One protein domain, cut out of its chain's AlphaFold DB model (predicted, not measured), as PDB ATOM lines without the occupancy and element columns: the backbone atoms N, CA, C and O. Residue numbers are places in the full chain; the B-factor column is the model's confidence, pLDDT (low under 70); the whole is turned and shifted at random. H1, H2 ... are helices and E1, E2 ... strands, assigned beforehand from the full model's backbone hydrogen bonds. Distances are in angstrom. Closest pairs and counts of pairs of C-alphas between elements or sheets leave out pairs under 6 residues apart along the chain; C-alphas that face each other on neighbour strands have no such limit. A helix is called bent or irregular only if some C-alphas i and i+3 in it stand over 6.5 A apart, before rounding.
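What this domain is: This is residues 3 to 31 and 40 to 137 of the 219 residues of an uncharacterized protein of Pelosinus fermentans JBW45 (UniProt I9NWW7). One twisted sheet of eight strands folds over at the bend of its longest strand, E6, into two halves that lie partly face to face with their strands crossed: E2, E1, E5, the first part of E6 and E8 on one side, the second part of E6 with E7, E4 and E3 on the other. H1 covers the opening between E2 and the second part of E6, while the short H2 sits at the far end from H1, near the bend, where the chain passes from E7 back to E8; the loop residues 54 to 59 stick out. The printed part has 127 residues, with two named helices and eight named strands in the order E1 E2 E3 E4 H1 E5 E6 E7 H2 E8; the class is mostly strand, and the neighbour pairs are antiparallel. The whole is compact, with a radius of gyration of the C-alphas of 14.9 A, and rounded, spanning 42 by 40 by 30 A.

How they stand to each other: E1, residues 3 to 8, and E2, residues 12 to 15, form a hairpin at 166 degrees, with N 7 and O 13 at 2.8 A. On the other side of E1 is E5, residues 80 to 87, antiparallel at 164 degrees, with N 6 and O 83 at 2.8 A. E3, residues 20 to 28, comes closest to E1 at the C-alphas of Phe 3 and Ile 20, 6.4 A apart. E3 is the antiparallel neighbour of E4, residues 41 to 50, with N 24 and O 45 at 2.8 A. On the other side of E4 is E7, residues 115 to 123, with N 46 and O 119 at 2.9 A. E5, E6, residues 91 to 107, and E7 form a meander, each strand the antiparallel neighbour of the one before. E6 bends by 107 degrees at residue 98, and its pairing is staggered: residues 92 to 99 pair with E5, for instance N 94 and O 84 at 2.8 A, and residues 99 to 107 with E7, for instance N 102 and O 120 at 2.8 A. Residues 91 to 95 of E6 pair with E8, residues 132 to 136, for instance N 93 and O 134 at 2.8 A. The sheet is branched at E6, with edge strands E2, E3 and E8. H1, residues 61 to 70, is on the sheet; the closest C-alphas of H1 and E6 are those of Ala 69 and Val 101, 5.5 A apart. H2, residues 125 to 130, is on the sheet at a height over the sheet of 7.2 A, over E7 and slantwise to the strands, at 42 degrees to E7 on the local plane. H2 is irregular, with C-alphas 126 and 129 8.0 A apart. Every O i to N i+4 pair of H1 is within hydrogen-bond range; in H2 0 of 2 are, against 2 of 3 O i to N i+3 pairs. H1 and H2 are apart.

Where its parts are: E1 begins at C-alpha 3, (120.708, 109.517, 164.561), and is 16.5 A long; E2 measures 10.1 A. E3 measures 23.0 A and E4 27.9 A. H1 is 14.7 A long and E5 22.2 A. E6 spans 30.6 A from its first to its last C-alpha, with the bend at C-alpha 98, (130.971, 103.402, 181.252). E7 measures 26.9 A and H2 10.1 A. E8, 12.2 A long, ends at C-alpha 136, (134.649, 110.165, 160.028).

The domain as a whole: The two C-alphas farthest apart are those of Ser 31 and Asp 56, 49.4 A. Residues 32 to 39 are not printed, and C-alphas 31 and 40 are 10.8 A apart across this cut, which lies in the link from E3 to E4. Of the links that are printed whole, none is long. The mean pLDDT of the printed part is 84.0; residues 52 to 60, 111 to 113 and 136 to 137 are under 70.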
ATOM      1  N   PHE A   3     120.096 109.984 163.321       89.25
ATOM      2  CA  PHE A   3     120.708 109.517 164.561       89.25
ATOM      3  C   PHE A   3     120.626 107.995 164.657       89.25
ATOM      4  O   PHE A   3     119.582 107.403 164.402       89.25
ATOM      5  N   ASN A   4     121.724 107.366 165.063       90.38
ATOM      6  CA  ASN A   4     121.729 105.973 165.484       90.38
ATOM      7  C   ASN A   4     122.348 105.894 166.880       90.38
ATOM      8  O   ASN A   4     123.441 106.413 167.124       90.38
ATOM      9  N   LEU A   5     121.614 105.303 167.814       90.12
ATOM     10  CA  LEU A   5     122.027 105.140 169.200       90.12
ATOM     11  C   LEU A   5     122.089 103.649 169.512       90.12
ATOM     12  O   LEU A   5     121.093 102.946 169.394       90.12
ATOM     13  N   GLN A   6     123.243 103.194 169.978       92.31
ATOM     14  CA  GLN A   6     123.465 101.828 170.419       92.31
ATOM     15  C   GLN A   6     123.877 101.828 171.891       92.31
ATOM     16  O   GLN A   6     124.797 102.544 172.289       92.31
ATOM     17  N   ILE A   7     123.201 101.022 172.703       91.50
ATOM     18  CA  ILE A   7     123.477 100.855 174.129       91.50
ATOM     19  C   ILE A   7     123.812  99.387 174.367       91.50
ATOM     20  O   ILE A   7     122.976  98.515 174.154       91.50
ATOM     21  N   GLU A   8     125.032  99.120 174.811       90.62
ATOM     22  CA  GLU A   8     125.555  97.788 175.096       90.62
ATOM     23  C   GLU A   8     125.651  97.600 176.615       90.62
ATOM     24  O   GLU A   8     126.375  98.323 177.306       90.62
ATOM     25  N   GLY A   9     124.906  96.635 177.146       83.81
ATOM     26  CA  GLY A   9     124.967  96.225 178.548       83.81
ATOM     27  C   GLY A   9     124.690  94.731 178.669       83.81
ATOM     28  O   GLY A   9     125.311  93.930 177.980       83.81
ATOM     29  N   GLN A  10     123.708  94.361 179.492       77.12
ATOM     30  CA  GLN A  10     123.182  92.992 179.531       77.12
ATOM     31  C   GLN A  10     122.531  92.580 178.197       77.12
ATOM     32  O   GLN A  10     122.615  91.428 177.782       77.12
ATOM     33  N   GLU A  11     121.903  93.537 177.518       82.44
ATOM     34  CA  GLU A  11     121.359  93.397 176.170       82.44
ATOM     35  C   GLU A  11     121.823  94.578 175.308       82.44
ATOM     36  O   GLU A  11     122.093  95.667 175.829       82.44
ATOM     37  N   THR A  12     121.926  94.356 173.998       86.56
ATOM     38  CA  THR A  12     122.226  95.417 173.032       86.56
ATOM     39  C   THR A  12     120.922  96.037 172.555       86.56
ATOM     40  O   THR A  12     120.082  95.354 171.969       86.56
ATOM     41  N   LEU A  13     120.757  97.331 172.814       86.44
ATOM     42  CA  LEU A  13     119.604  98.121 172.398       86.44
ATOM     43  C   LEU A  13     120.036  99.064 171.283       86.44
ATOM     44  O   LEU A  13     120.974  99.838 171.469       86.44
ATOM     45  N   THR A  14     119.341  99.012 170.154       88.88
ATOM     46  CA  THR A  14     119.603  99.884 169.008       88.88
ATOM     47  C   THR A  14     118.375 100.742 168.754       88.88
ATOM     48  O   THR A  14     117.262 100.228 168.687       88.88
ATOM     49  N   TYR A  15     118.591 102.045 168.619       88.12
ATOM     50  CA  TYR A  15     117.561 103.038 168.368       88.12
ATOM     51  C   TYR A  15     117.900 103.811 167.103       88.12
ATOM     52  O   TYR A  15     118.995 104.364 166.965       88.12
ATOM     53  N   ASP A  16     116.922 103.868 166.212       86.00
ATOM     54  CA  ASP A  16     117.029 104.564 164.939       86.00
ATOM     55  C   ASP A  16     116.535 106.017 165.031       86.00
ATOM     56  O   ASP A  16     115.912 106.449 166.006       86.00
ATOM     57  N   ASP A  17     116.726 106.740 163.929       83.12
ATOM     58  CA  ASP A  17     116.304 108.129 163.703       83.12
ATOM     59  C   ASP A  17     114.789 108.355 163.854       83.12
ATOM     60  O   ASP A  17     114.319 109.476 164.007       83.12
ATOM     61  N   LYS A  18     113.988 107.284 163.822       82.25
ATOM     62  CA  LYS A  18     112.535 107.367 164.051       82.25
ATOM     63  C   LYS A  18     112.175 107.570 165.523       82.25
ATOM     64  O   LYS A  18     111.099 108.081 165.822       82.25
ATOM     65  N   ILE A  19     113.035 107.111 166.431       84.88
ATOM     66  CA  ILE A  19     112.811 107.180 167.879       84.88
ATOM     67  C   ILE A  19     113.548 108.393 168.449       84.88
ATOM     68  O   ILE A  19     113.007 109.099 169.305       84.88
ATOM     69  N   ILE A  20     114.772 108.645 167.978       89.81
ATOM     70  CA  ILE A  20     115.640 109.712 168.476       89.81
ATOM     71  C   ILE A  20     115.462 110.982 167.647       89.81
ATOM     72  O   ILE A  20     115.744 110.996 166.458       89.81
ATOM     73  N   ASN A  21     115.084 112.080 168.302       89.44
ATOM     74  CA  ASN A  21     114.847 113.364 167.634       89.44
ATOM     75  C   ASN A  21     115.996 114.353 167.830       89.44
ATOM     76  O   ASN A  21     116.252 115.197 166.973       89.44
ATOM     77  N   ASN A  22     116.648 114.312 168.992       91.00
ATOM     78  CA  ASN A  22     117.694 115.259 169.342       91.00
ATOM     79  C   ASN A  22     118.756 114.604 170.221       91.00
ATOM     80  O   ASN A  22     118.435 113.877 171.162       91.00
ATOM     81  N   VAL A  23     120.016 114.941 169.949       91.94
ATOM     82  CA  VAL A  23     121.160 114.523 170.752       91.94
ATOM     83  C   VAL A  23     122.055 115.720 171.026       91.94
ATOM     84  O   VAL A  23     122.512 116.401 170.108       91.94
ATOM     85  N   GLN A  24     122.346 115.955 172.301       92.38
ATOM     86  CA  GLN A  24     123.207 117.034 172.757       92.38
ATOM     87  C   GLN A  24     124.346 116.466 173.604       92.38
ATOM     88  O   GLN A  24     124.122 115.947 174.693       92.38
ATOM     89  N   ALA A  25     125.579 116.596 173.114       90.81
ATOM     90  CA  ALA A  25     126.783 116.274 173.872       90.81
ATOM     91  C   ALA A  25     127.355 117.549 174.509       90.81
ATOM     92  O   ALA A  25     127.611 118.536 173.818       90.81
ATOM     93  N   ILE A  26     127.550 117.527 175.824       91.00
ATOM     94  CA  ILE A  26     127.985 118.660 176.642       91.00
ATOM     95  C   ILE A  26     129.204 118.231 177.450       91.00
ATOM     96  O   ILE A  26     129.138 117.277 178.222       91.00
ATOM     97  N   LEU A  27     130.299 118.975 177.325       88.44
ATOM     98  CA  LEU A  27     131.448 118.858 178.215       88.44
ATOM     99  C   LEU A  27     131.393 119.992 179.241       88.44
ATOM    100  O   LEU A  27     131.595 121.155 178.895       88.44
ATOM    101  N   SER A  28     131.131 119.649 180.498       84.25
ATOM    102  CA  SER A  28     131.068 120.600 181.606       84.25
ATOM    103  C   SER A  28     132.347 120.538 182.432       84.25
ATOM    104  O   SER A  28     132.817 119.458 182.792       84.25
ATOM    105  N   THR A  29     132.889 121.702 182.774       83.75
ATOM    106  CA  THR A  29     134.000 121.845 183.725       83.75
ATOM    107  C   THR A  29     133.572 122.784 184.857       83.75
ATOM    108  O   THR A  29     132.694 123.622 184.633       83.75
ATOM    109  N   PRO A  30     134.119 122.629 186.076       81.38
ATOM    110  CA  PRO A  30     133.857 123.532 187.188       81.38
ATOM    111  C   PRO A  30     134.081 124.999 186.802       81.38
ATOM    112  O   PRO A  30     135.090 125.341 186.184       81.38
ATOM    113  N   SER A  31     133.123 125.857 187.154       76.81
ATOM    114  CA  SER A  31     133.112 127.280 186.786       76.81
ATOM    115  C   SER A  31     134.085 128.138 187.598       76.81
ATOM    116  O   SER A  31     134.269 129.310 187.289       76.81
ATOM    117  N   GLY A  40     136.535 116.974 184.541       78.94
ATOM    118  CA  GLY A  40     135.517 117.239 183.521       78.94
ATOM    119  C   GLY A  40     134.373 116.230 183.586       78.94
ATOM    120  O   GLY A  40     134.581 115.074 183.949       78.94
ATOM    121  N   TYR A  41     133.170 116.661 183.213       85.06
ATOM    122  CA  TYR A  41     132.001 115.795 183.077       85.06
ATOM    123  C   TYR A  41     131.509 115.824 181.638       85.06
ATOM    124  O   TYR A  41     131.167 116.887 181.123       85.06
ATOM    125  N   MET A  42     131.415 114.657 181.008       89.50
ATOM    126  CA  MET A  42     130.735 114.518 179.725       89.50
ATOM    127  C   MET A  42     129.284 114.116 179.981       89.50
ATOM    128  O   MET A  42     129.017 113.108 180.637       89.50
ATOM    129  N   THR A  43     128.357 114.930 179.487       92.25
ATOM    130  CA  THR A  43     126.914 114.710 179.571       92.25
ATOM    131  C   THR A  43     126.343 114.572 178.175       92.25
ATOM    132  O   THR A  43     126.668 115.352 177.285       92.25
ATOM    133  N   LEU A  44     125.470 113.597 177.998       93.44
ATOM    134  CA  LEU A  44     124.727 113.365 176.777       93.44
ATOM    135  C   LEU A  44     123.244 113.444 177.108       93.44
ATOM    136  O   LEU A  44     122.750 112.697 177.947       93.44
ATOM    137  N   VAL A  45     122.553 114.378 176.472       94.44
ATOM    138  CA  VAL A  45     121.108 114.550 176.599       94.44
ATOM    139  C   VAL A  45     120.479 114.067 175.306       94.44
ATOM    140  O   VAL A  45     120.822 114.558 174.229       94.44
ATOM    141  N   ILE A  46     119.586 113.090 175.409       93.44
ATOM    142  CA  ILE A  46     118.910 112.483 174.267       93.44
ATOM    143  C   ILE A  46     117.415 112.687 174.457       93.44
ATOM    144  O   ILE A  46     116.862 112.328 175.495       93.44
ATOM    145  N   ALA A  47     116.763 113.247 173.446       92.19
ATOM    146  CA  ALA A  47     115.320 113.404 173.429       92.19
ATOM    147  C   ALA A  47     114.724 112.692 172.218       92.19
ATOM    148  O   ALA A  47     115.270 112.744 171.111       92.19
ATOM    149  N   GLY A  48     113.579 112.056 172.430       90.50
ATOM    150  CA  GLY A  48     112.922 111.242 171.420       90.50
ATOM    151  C   GLY A  48     111.409 111.196 171.571       90.50
ATOM    152  O   GLY A  48     110.806 111.849 172.432       90.50
ATOM    153  N   THR A  49     110.787 110.433 170.686       87.06
ATOM    154  CA  THR A  49     109.360 110.105 170.732       87.06
ATOM    155  C   THR A  49     109.169 108.679 171.209       87.06
ATOM    156  O   THR A  49     109.901 107.774 170.818       87.06
ATOM    157  N   LEU A  50     108.160 108.477 172.050       83.75
ATOM    158  CA  LEU A  50     107.706 107.155 172.440       83.75
ATOM    159  C   LEU A  50     106.961 106.547 171.252       83.75
ATOM    160  O   LEU A  50     105.902 107.048 170.867       83.75
ATOM    161  N   HIS A  51     107.528 105.496 170.669       71.00
ATOM    162  CA  HIS A  51     106.830 104.655 169.707       71.00
ATOM    163  C   HIS A  51     106.213 103.473 170.456       71.00
ATOM    164  O   HIS A  51     106.858 102.875 171.318       71.00
ATOM    165  N   ALA A  52     104.947 103.188 170.171       61.72
ATOM    166  CA  ALA A  52     104.313 101.949 170.584       61.72
ATOM    167  C   ALA A  52     104.377 101.018 169.377       61.72
ATOM    168  O   ALA A  52     103.767 101.319 168.350       61.72
ATOM    169  N   ASP A  53     105.137  99.932 169.480       58.88
ATOM    170  CA  ASP A  53     105.118  98.902 168.449       58.88
ATOM    171  C   ASP A  53     103.695  98.364 168.310       58.88
ATOM    172  O   ASP A  53     103.029  98.025 169.290       58.88
ATOM    173  N   SER A  54     103.202  98.341 167.075       53.00
ATOM    174  CA  SER A  54     101.811  98.016 166.766       53.00
ATOM    175  C   SER A  54     101.481  96.526 166.873       53.00
ATOM    176  O   SER A  54     100.312  96.175 166.743       53.00
ATOM    177  N   GLU A  55     102.460  95.649 167.113       50.34
ATOM    178  CA  GLU A  55     102.245  94.200 167.142       50.34
ATOM    179  C   GLU A  55     103.063  93.511 168.238       50.34
ATOM    180  O   GLU A  55     104.247  93.251 168.068       50.34
ATOM    181  N   ASP A  56     102.394  93.206 169.355       49.44
ATOM    182  CA  ASP A  56     102.639  92.074 170.273       49.44
ATOM    183  C   ASP A  56     104.081  91.814 170.781       49.44
ATOM    184  O   ASP A  56     104.375  90.770 171.369       49.44
ATOM    185  N   SER A  57     105.001  92.769 170.638       48.06
ATOM    186  CA  SER A  57     106.292  92.776 171.319       48.06
ATOM    187  C   SER A  57     106.082  93.378 172.710       48.06
ATOM    188  O   SER A  57     106.094  94.586 172.918       48.06
ATOM    189  N   GLY A  58     105.875  92.527 173.718       47.03
ATOM    190  CA  GLY A  58     105.664  92.921 175.124       47.03
ATOM    191  C   GLY A  58     106.805  93.715 175.798       47.03
ATOM    192  O   GLY A  58     106.873  93.761 177.024       47.03
ATOM    193  N   ASN A  59     107.722  94.313 175.035       50.06
ATOM    194  CA  ASN A  59     108.753  95.232 175.492       50.06
ATOM    195  C   ASN A  59     108.989  96.301 174.417       50.06
ATOM    196  O   ASN A  59     109.858  96.107 173.570       50.06
ATOM    197  N   SER A  60     108.279  97.431 174.479       68.56
ATOM    198  CA  SER A  60     108.682  98.605 173.697       68.56
ATOM    199  C   SER A  60     110.141  98.948 174.026       68.56
ATOM    200  O   SER A  60     110.566  98.860 175.188       68.56
ATOM    201  N   GLU A  61     110.954  99.320 173.039       75.69
ATOM    202  CA  GLU A  61     112.383  99.582 173.264       75.69
ATOM    203  C   GLU A  61     112.603 100.735 174.257       75.69
ATOM    204  O   GLU A  61     113.620 100.799 174.953       75.69
ATOM    205  N   THR A  62     111.613 101.617 174.380       80.00
ATOM    206  CA  THR A  62     111.533 102.698 175.368       80.00
ATOM    207  C   THR A  62     111.319 102.188 176.797       80.00
ATOM    208  O   THR A  62     111.923 102.712 177.731       80.00
ATOM    209  N   VAL A  63     110.581 101.091 176.997       84.31
ATOM    210  CA  VAL A  63     110.452 100.448 178.318       84.31
ATOM    211  C   VAL A  63     111.790  99.869 178.774       84.31
ATOM    212  O   VAL A  63     112.100  99.896 179.965       84.31
ATOM    213  N   LYS A  64     112.624  99.378 177.852       87.00
ATOM    214  CA  LYS A  64     113.975  98.899 178.187       87.00
ATOM    215  C   LYS A  64     114.910 100.043 178.607       87.00
ATOM    216  O   LYS A  64     115.691  99.867 179.542       87.00
ATOM    217  N   LEU A  65     114.777 101.223 177.993       87.44
ATOM    218  CA  LEU A  65     115.443 102.454 178.449       87.44
ATOM    219  C   LEU A  65     115.002 102.842 179.862       87.44
ATOM    220  O   LEU A  65     115.854 103.099 180.714       87.44
ATOM    221  N   PHE A  66     113.696 102.817 180.137       88.44
ATOM    222  CA  PHE A  66     113.169 103.106 181.472       88.44
ATOM    223  C   PHE A  66     113.680 102.107 182.521       88.44
ATOM    224  O   PHE A  66     114.119 102.501 183.602       88.44
ATOM    225  N   LYS A  67     113.704 100.810 182.187       89.62
ATOM    226  CA  LYS A  67     114.272  99.765 183.054       89.62
ATOM    227  C   LYS A  67     115.744 100.025 183.358       89.62
ATOM    228  O   LYS A  67     116.149  99.850 184.500       89.62
ATOM    229  N   TRP A  68     116.533 100.460 182.372       91.12
ATOM    230  CA  TRP A  68     117.930 100.831 182.608       91.12
ATOM    231  C   TRP A  68     118.054 102.029 183.556       91.12
ATOM    232  O   TRP A  68     118.868 101.984 184.475       91.12
ATOM    233  N   ALA A  69     117.208 103.052 183.402       90.31
ATOM    234  CA  ALA A  69     117.183 104.206 184.302       90.31
ATOM    235  C   ALA A  69     116.813 103.847 185.756       90.31
ATOM    236  O   ALA A  69     117.218 104.544 186.683       90.31
ATOM    237  N   GLN A  70     116.070 102.755 185.967       90.50
ATOM    238  CA  GLN A  70     115.705 102.258 187.297       90.50
ATOM    239  C   GLN A  70     116.849 101.504 188.002       90.50
ATOM    240  O   GLN A  70     116.782 101.292 189.215       90.50
ATOM    241  N   VAL A  71     117.885 101.071 187.274       90.06
ATOM    242  CA  VAL A  71     118.968 100.268 187.856       90.06
ATOM    243  C   VAL A  71     119.784 101.123 188.836       90.06
ATOM    244  O   VAL A  71     120.324 102.158 188.443       90.06
ATOM    245  N   PRO A  72     119.913 100.711 190.111       88.69
ATOM    246  CA  PRO A  72     120.674 101.469 191.092       88.69
ATOM    247  C   PRO A  72     122.178 101.385 190.812       88.69
ATOM    248  O   PRO A  72     122.683 100.371 190.333       88.69
ATOM    249  N   ALA A  73     122.911 102.428 191.204       86.88
ATOM    250  CA  ALA A  73     124.351 102.563 190.954       86.88
ATOM    251  C   ALA A  73     125.236 101.479 191.608       86.88
ATOM    252  O   ALA A  73     126.419 101.382 191.287       86.88
ATOM    253  N   GLU A  74     124.680 100.695 192.534       86.50
ATOM    254  CA  GLU A  74     125.348  99.568 193.199       86.50
ATOM    255  C   GLU A  74     125.506  98.351 192.279       86.50
ATOM    256  O   GLU A  74     126.364  97.505 192.523       86.50
ATOM    257  N   GLN A  75     124.695  98.264 191.223       87.31
ATOM    258  CA  GLN A  75     124.748  97.173 190.258       87.31
ATOM    259  C   GLN A  75     125.694  97.522 189.112       87.31
ATOM    260  O   GLN A  75     125.686  98.643 188.597       87.31
ATOM    261  N   GLU A  76     126.472  96.542 188.652       83.81
ATOM    262  CA  GLU A  76     127.328  96.724 187.474       83.81
ATOM    263  C   GLU A  76     126.496  97.040 186.218       83.81
ATOM    264  O   GLU A  76     126.911  97.851 185.389       83.81
ATOM    265  N   ASP A  77     125.270  96.511 186.154       85.31
ATOM    266  CA  ASP A  77     124.303  96.728 185.070       85.31
ATOM    267  C   ASP A  77     123.859  98.193 184.894       85.31
ATOM    268  O   ASP A  77     123.276  98.542 183.858       85.31
ATOM    269  N   ALA A  78     124.127  99.060 185.881       88.50
ATOM    270  CA  ALA A  78     123.887 100.498 185.773       88.50
ATOM    271  C   ALA A  78     124.830 101.157 184.754       88.50
ATOM    272  O   ALA A  78     124.457 102.153 184.127       88.50
ATOM    273  N   TYR A  79     126.027 100.590 184.562       91.69
ATOM    274  CA  TYR A  79     127.057 101.126 183.679       91.69
ATOM    275  C   TYR A  79     127.043 100.402 182.335       91.69
ATOM    276  O   TYR A  79     127.499  99.265 182.218       91.69
ATOM    277  N   ARG A  80     126.558 101.089 181.303       93.25
ATOM    278  CA  ARG A  80     126.475 100.563 179.936       93.25
ATOM    279  C   ARG A  80     127.350 101.370 178.992       93.25
ATOM    280  O   ARG A  80     127.609 102.552 179.227       93.25
ATOM    281  N   LYS A  81     127.778 100.734 177.909       93.38
ATOM    282  CA  LYS A  81     128.494 101.406 176.833       93.38
ATOM    283  C   LYS A  81     127.487 102.030 175.876       93.38
ATOM    284  O   LYS A  81     126.602 101.349 175.370       93.38
ATOM    285  N   VAL A  82     127.601 103.330 175.639       93.00
ATOM    286  CA  VAL A  82     126.678 104.102 174.798       93.00
ATOM    287  C   VAL A  82     127.435 104.626 173.590       93.00
ATOM    288  O   VAL A  82     128.397 105.374 173.731       93.00
ATOM    289  N   THR A  83     126.989 104.247 172.402       93.31
ATOM    290  CA  THR A  83     127.531 104.710 171.126       93.31
ATOM    291  C   THR A  83     126.467 105.521 170.409       93.31
ATOM    292  O   THR A  83     125.403 105.008 170.078       93.31
ATOM    293  N   VAL A  84     126.758 106.790 170.153       92.19
ATOM    294  CA  VAL A  84     125.927 107.661 169.325       92.19
ATOM    295  C   VAL A  84     126.636 107.899 168.011       92.19
ATOM    296  O   VAL A  84     127.742 108.436 167.981       92.19
ATOM    297  N   GLN A  85     125.964 107.571 166.921       90.69
ATOM    298  CA  GLN A  85     126.365 107.938 165.577       90.69
ATOM    299  C   GLN A  85     125.425 109.021 165.058       90.69
ATOM    300  O   GLN A  85     124.205 108.865 165.014       90.69
ATOM    301  N   ILE A  86     126.014 110.146 164.679       89.69
ATOM    302  CA  ILE A  86     125.327 111.280 164.082       89.69
ATOM    303  C   ILE A  86     125.630 111.235 162.589       89.69
ATOM    304  O   ILE A  86     126.746 111.537 162.138       89.69
ATOM    305  N   GLU A  87     124.618 110.867 161.813       86.69
ATOM    306  CA  GLU A  87     124.655 110.828 160.359       86.69
ATOM    307  C   GLU A  87     124.474 112.241 159.795       86.69
ATOM    308  O   GLU A  87     123.431 112.639 159.266       86.69
ATOM    309  N   THR A  88     125.532 113.032 159.945       78.94
ATOM    310  CA  THR A  88     125.711 114.324 159.282       78.94
ATOM    311  C   THR A  88     126.956 114.282 158.389       78.94
ATOM    312  O   THR A  88     127.678 113.286 158.366       78.94
ATOM    313  N   LYS A  89     127.186 115.317 157.577       79.44
ATOM    314  CA  LYS A  89     128.413 115.463 156.778       79.44
ATOM    315  C   LYS A  89     129.244 116.596 157.393       79.44
ATOM    316  O   LYS A  89     128.822 117.744 157.254       79.44
ATOM    317  N   PRO A  90     130.387 116.316 158.057       80.88
ATOM    318  CA  PRO A  90     131.039 115.010 158.284       80.88
ATOM    319  C   PRO A  90     130.348 114.149 159.357       80.88
ATOM    320  O   PRO A  90     129.724 114.685 160.271       80.88
ATOM    321  N   LYS A  91     130.476 112.816 159.267       84.56
ATOM    322  CA  LYS A  91     129.859 111.894 160.240       84.56
ATOM    323  C   LYS A  91     130.559 112.035 161.587       84.56
ATOM    324  O   LYS A  91     131.789 112.100 161.619       84.56
ATOM    325  N   ARG A  92     129.805 112.040 162.687       88.81
ATOM    326  CA  ARG A  92     130.361 112.141 164.044       88.81
ATOM    327  C   ARG A  92     129.904 110.969 164.899       88.81
ATOM    328  O   ARG A  92     128.707 110.738 165.007       88.81
ATOM    329  N   THR A  93     130.846 110.279 165.527       90.62
ATOM    330  CA  THR A  93     130.599 109.153 166.428       90.62
ATOM    331  C   THR A  93     131.108 109.506 167.819       90.62
ATOM    332  O   THR A  93     132.215 110.018 167.969       90.62
ATOM    333  N   ILE A  94     130.290 109.268 168.838       91.19
ATOM    334  CA  ILE A  94     130.608 109.517 170.244       91.19
ATOM    335  C   ILE A  94     130.397 108.208 170.996       91.19
ATOM    336  O   ILE A  94     129.305 107.647 170.942       91.19
ATOM    337  N   ILE A  95     131.425 107.726 171.688       92.31
ATOM    338  CA  ILE A  95     131.401 106.460 172.424       92.31
ATOM    339  C   ILE A  95     131.718 106.736 173.889       92.31
ATOM    340  O   ILE A  95     132.771 107.282 174.217       92.31
ATOM    341  N   PHE A  96     130.803 106.343 174.765       92.50
ATOM    342  CA  PHE A  96     130.952 106.358 176.214       92.50
ATOM    343  C   PHE A  96     131.066 104.920 176.705       92.50
ATOM    344  O   PHE A  96     130.119 104.156 176.556       92.50
ATOM    345  N   ASP A  97     132.202 104.539 177.280       90.81
ATOM    346  CA  ASP A  97     132.451 103.150 177.689       90.81
ATOM    347  C   ASP A  97     131.688 102.736 178.963       90.81
ATOM    348  O   ASP A  97     131.181 101.622 179.080       90.81
ATOM    349  N   LYS A  98     131.563 103.652 179.929       91.62
ATOM    350  CA  LYS A  98     130.971 103.402 181.252       91.62
ATOM    351  C   LYS A  98     130.010 104.533 181.585       91.62
ATOM    352  O   LYS A  98     130.284 105.384 182.439       91.62
ATOM    353  N   ALA A  99     128.892 104.540 180.872       92.25
ATOM    354  CA  ALA A  99     127.852 105.541 180.996       92.25
ATOM    355  C   ALA A  99     126.739 105.079 181.941       92.25
ATOM    356  O   ALA A  99     126.401 103.898 181.977       92.25
ATOM    357  N   PHE A 100     126.145 106.013 182.674       93.12
ATOM    358  CA  PHE A 100     125.005 105.768 183.553       93.12
ATOM    359  C   PHE A 100     123.939 106.846 183.357       93.12
ATOM    360  O   PHE A 100     124.232 107.967 182.919       93.12
ATOM    361  N   VAL A 101     122.696 106.502 183.681       93.81
ATOM    362  CA  VAL A 101     121.558 107.419 183.602       93.81
ATOM    363  C   VAL A 101     121.509 108.282 184.859       93.81
ATOM    364  O   VAL A 101     121.640 107.782 185.972       93.81
ATOM    365  N   ILE A 102     121.339 109.588 184.678       92.94
ATOM    366  CA  ILE A 102     121.144 110.550 185.771       92.94
ATOM    367  C   ILE A 102     119.676 110.863 185.958       92.94
ATOM    368  O   ILE A 102     119.199 110.938 187.085       92.94
ATOM    369  N   ASP A 103     118.999 111.107 184.846       93.12
ATOM    370  CA  ASP A 103     117.610 111.516 184.852       93.12
ATOM    371  C   ASP A 103     116.920 110.942 183.621       93.12
ATOM    372  O   ASP A 103     117.516 110.846 182.540       93.12
ATOM    373  N   TYR A 104     115.670 110.550 183.809       93.38
ATOM    374  CA  TYR A 104     114.822 109.995 182.772       93.38
ATOM    375  C   TYR A 104     113.396 110.491 182.985       93.38
ATOM    376  O   TYR A 104     112.799 110.275 184.039       93.38
ATOM    377  N   ASN A 105     112.840 111.143 181.969       91.50
ATOM    378  CA  ASN A 105     111.507 111.724 182.019       91.50
ATOM    379  C   ASN A 105     110.711 111.358 180.765       91.50
ATOM    380  O   ASN A 105     111.199 111.517 179.647       91.50
ATOM    381  N   GLU A 106     109.460 110.952 180.959       90.44
ATOM    382  CA  GLU A 106     108.498 110.667 179.902       90.44
ATOM    383  C   GLU A 106     107.249 111.526 180.059       90.44
ATOM    384  O   GLU A 106     106.643 111.618 181.126       90.44
ATOM    385  N   VAL A 107     106.833 112.137 178.955       87.88
ATOM    386  CA  VAL A 107     105.638 112.967 178.878       87.88
ATOM    387  C   VAL A 107     104.634 112.289 177.961       87.88
ATOM    388  O   VAL A 107     104.827 112.206 176.748       87.88
ATOM    389  N   TYR A 108     103.523 111.858 178.549       84.62
ATOM    390  CA  TYR A 108     102.401 111.249 177.846       84.62
ATOM    391  C   TYR A 108     101.333 112.304 177.552       84.62
ATOM    392  O   TYR A 108     100.886 113.019 178.451       84.62
ATOM    393  N   ARG A 109     100.910 112.420 176.289       78.06
ATOM    394  CA  ARG A 109      99.861 113.362 175.868       78.06
ATOM    395  C   ARG A 109      98.699 112.611 175.232       78.06
ATOM    396  O   ARG A 109      98.888 111.862 174.281       78.06
ATOM    397  N   SER A 110      97.486 112.869 175.713       70.88
ATOM    398  CA  SER A 110      96.266 112.199 175.244       70.88
ATOM    399  C   SER A 110      95.814 112.620 173.839       70.88
ATOM    400  O   SER A 110      95.147 111.846 173.167       70.88
ATOM    401  N   GLN A 111      96.172 113.823 173.371       62.59
ATOM    402  CA  GLN A 111      95.666 114.371 172.101       62.59
ATOM    403  C   GLN A 111      96.399 113.889 170.842       62.59
ATOM    404  O   GLN A 111      95.818 113.933 169.764       62.59
ATOM    405  N   ALA A 112      97.662 113.468 170.950       61.34
ATOM    406  CA  ALA A 112      98.506 113.167 169.787       61.34
ATOM    407  C   ALA A 112      98.824 111.673 169.621       61.34
ATOM    408  O   ALA A 112      99.473 111.304 168.647       61.34
ATOM    409  N   GLY A 113      98.438 110.826 170.583       62.66
ATOM    410  CA  GLY A 113      98.783 109.397 170.590       62.66
ATOM    411  C   GLY A 113     100.288 109.094 170.665       62.66
ATOM    412  O   GLY A 113     100.668 107.933 170.666       62.66
ATOM    413  N   MET A 114     101.142 110.120 170.746       70.12
ATOM    414  CA  MET A 114     102.600 110.021 170.789       70.12
ATOM    415  C   MET A 114     103.109 110.748 172.033       70.12
ATOM    416  O   MET A 114     102.791 111.921 172.252       70.12
ATOM    417  N   GLY A 115     103.875 110.042 172.863       81.69
ATOM    418  CA  GLY A 115     104.586 110.633 173.993       81.69
ATOM    419  C   GLY A 115     106.014 111.031 173.623       81.69
ATOM    420  O   GLY A 115     106.514 110.690 172.552       81.69
ATOM    421  N   ASN A 116     106.684 111.751 174.513       89.06
ATOM    422  CA  ASN A 116     108.086 112.133 174.359       89.06
ATOM    423  C   ASN A 116     108.888 111.648 175.555       89.06
ATOM    424  O   ASN A 116     108.375 111.659 176.671       89.06
ATOM    425  N   PHE A 117     110.149 111.297 175.331       91.44
ATOM    426  CA  PHE A 117     111.074 110.987 176.413       91.44
ATOM    427  C   PHE A 117     112.316 111.866 176.333       91.44
ATOM    428  O   PHE A 117     112.704 112.341 175.260       91.44
ATOM    429  N   ASN A 118     112.927 112.080 177.490       93.75
ATOM    430  CA  ASN A 118     114.201 112.753 177.649       93.75
ATOM    431  C   ASN A 118     115.051 111.960 178.638       93.75
ATOM    432  O   ASN A 118     114.602 111.680 179.750       93.75
ATOM    433  N   ILE A 119     116.273 111.629 178.236       93.88
ATOM    434  CA  ILE A 119     117.242 110.916 179.061       93.88
ATOM    435  C   ILE A 119     118.548 111.702 179.134       93.88
ATOM    436  O   ILE A 119     119.078 112.178 178.127       93.88
ATOM    437  N   VAL A 120     119.079 111.818 180.350       95.25
ATOM    438  CA  VAL A 120     120.369 112.444 180.634       95.25
ATOM    439  C   VAL A 120     121.345 111.363 181.069       95.25
ATOM    440  O   VAL A 120     121.173 110.733 182.110       95.25
ATOM    441  N   ILE A 121     122.391 111.173 180.276       94.62
ATOM    442  CA  ILE A 121     123.422 110.157 180.472       94.62
ATOM    443  C   ILE A 121     124.747 110.856 180.782       94.62
ATOM    444  O   ILE A 121     125.080 111.874 180.167       94.62
ATOM    445  N   ARG A 122     125.538 110.314 181.712       93.00
ATOM    446  CA  ARG A 122     126.920 110.763 181.944       93.00
ATOM    447  C   ARG A 122     127.899 109.606 181.954       93.00
ATOM    448  O   ARG A 122     127.562 108.497 182.350       93.00
ATOM    449  N   GLN A 123     129.131 109.901 181.555       91.62
ATOM    450  CA  GLN A 123     130.259 108.990 181.723       91.62
ATOM    451  C   GLN A 123     130.742 109.021 183.179       91.62
ATOM    452  O   GLN A 123     130.807 110.086 183.806       91.62
ATOM    453  N   LYS A 124     131.128 107.858 183.711       88.94
ATOM    454  CA  LYS A 124     131.814 107.753 185.002       88.94
ATOM    455  C   LYS A 124     133.100 108.588 184.990       88.94
ATOM    456  O   LYS A 124     133.918 108.462 184.085       88.94
ATOM    457  N   VAL A 125     133.302 109.410 186.021       85.19
ATOM    458  CA  VAL A 125     134.443 110.344 186.094       85.19
ATOM    459  C   VAL A 125     135.803 109.640 186.019       85.19
ATOM    460  O   VAL A 125     136.717 110.156 185.389       85.19
ATOM    461  N   ASP A 126     135.911 108.427 186.567       83.81
ATOM    462  CA  ASP A 126     137.146 107.624 186.547       83.81
ATOM    463  C   ASP A 126     137.524 107.122 185.145       83.81
ATOM    464  O   ASP A 126     138.605 106.575 184.942       83.81
ATOM    465  N   LYS A 127     136.592 107.231 184.195       84.69
ATOM    466  CA  LYS A 127     136.663 106.653 182.852       84.69
ATOM    467  C   LYS A 127     136.406 107.695 181.774       84.69
ATOM    468  O   LYS A 127     135.982 107.367 180.672       84.69
ATOM    469  N   ILE A 128     136.627 108.966 182.099       78.88
ATOM    470  CA  ILE A 128     136.399 110.067 181.165       78.88
ATOM    471  C   ILE A 128     137.408 110.066 180.008       78.88
ATOM    472  O   ILE A 128     137.049 110.458 178.902       78.88
ATOM    473  N   ASP A 129     138.626 109.570 180.244       79.88
ATOM    474  CA  ASP A 129     139.683 109.454 179.229       79.88
ATOM    475  C   ASP A 129     139.381 108.369 178.183       79.88
ATOM    476  O   ASP A 129     139.872 108.442 177.060       79.88
ATOM    477  N   ASP A 130     138.519 107.405 178.526       83.69
ATOM    478  CA  ASP A 130     138.089 106.317 177.638       83.69
ATOM    479  C   ASP A 130     136.952 106.758 176.683       83.69
ATOM    480  O   ASP A 130     136.432 105.959 175.905       83.69
ATOM    481  N   VAL A 131     136.530 108.032 176.731       83.06
ATOM    482  CA  VAL A 131     135.514 108.584 175.823       83.06
ATOM    483  C   VAL A 131     136.125 108.863 174.455       83.06
ATOM    484  O   VAL A 131     137.011 109.704 174.313       83.06
ATOM    485  N   ILE A 132     135.581 108.220 173.424       86.44
ATOM    486  CA  ILE A 132     136.032 108.390 172.041       86.44
ATOM    487  C   ILE A 132     135.068 109.330 171.321       86.44
ATOM    488  O   ILE A 132     133.850 109.146 171.354       86.44
ATOM    489  N   VAL A 133     135.611 110.355 170.665       86.44
ATOM    490  CA  VAL A 133     134.853 111.265 169.804       86.44
ATOM    491  C   VAL A 133     135.542 111.312 168.454       86.44
ATOM    492  O   VAL A 133     136.510 112.046 168.270       86.44
ATOM    493  N   ASP A 134     135.001 110.557 167.509       86.06
ATOM    494  CA  ASP A 134     135.523 110.486 166.156       86.06
ATOM    495  C   ASP A 134     134.660 111.313 165.212       86.06
ATOM    496  O   ASP A 134     133.428 111.320 165.273       86.06
ATOM    497  N   SER A 135     135.311 111.995 164.279       78.44
ATOM    498  CA  SER A 135     134.660 112.436 163.055       78.44
ATOM    499  C   SER A 135     135.179 111.563 161.929       78.44
ATOM    500  O   SER A 135     136.358 111.667 161.585       78.44
ATOM    501  N   ASN A 136     134.323 110.736 161.327       61.81
ATOM    502  CA  ASN A 136     134.649 110.165 160.028       61.81
ATOM    503  C   ASN A 136     134.504 111.287 158.994       61.81
ATOM    504  O   ASN A 136     133.480 111.454 158.325       61.81
ATOM    505  N   THR A 137     135.549 112.101 158.927       45.12
ATOM    506  CA  THR A 137     135.908 112.795 157.709       45.12
ATOM    507  C   THR A 137     136.625 111.727 156.898       45.12
ATOM    508  O   THR A 137     137.822 111.525 157.074       45.12
TER     509      THR A 137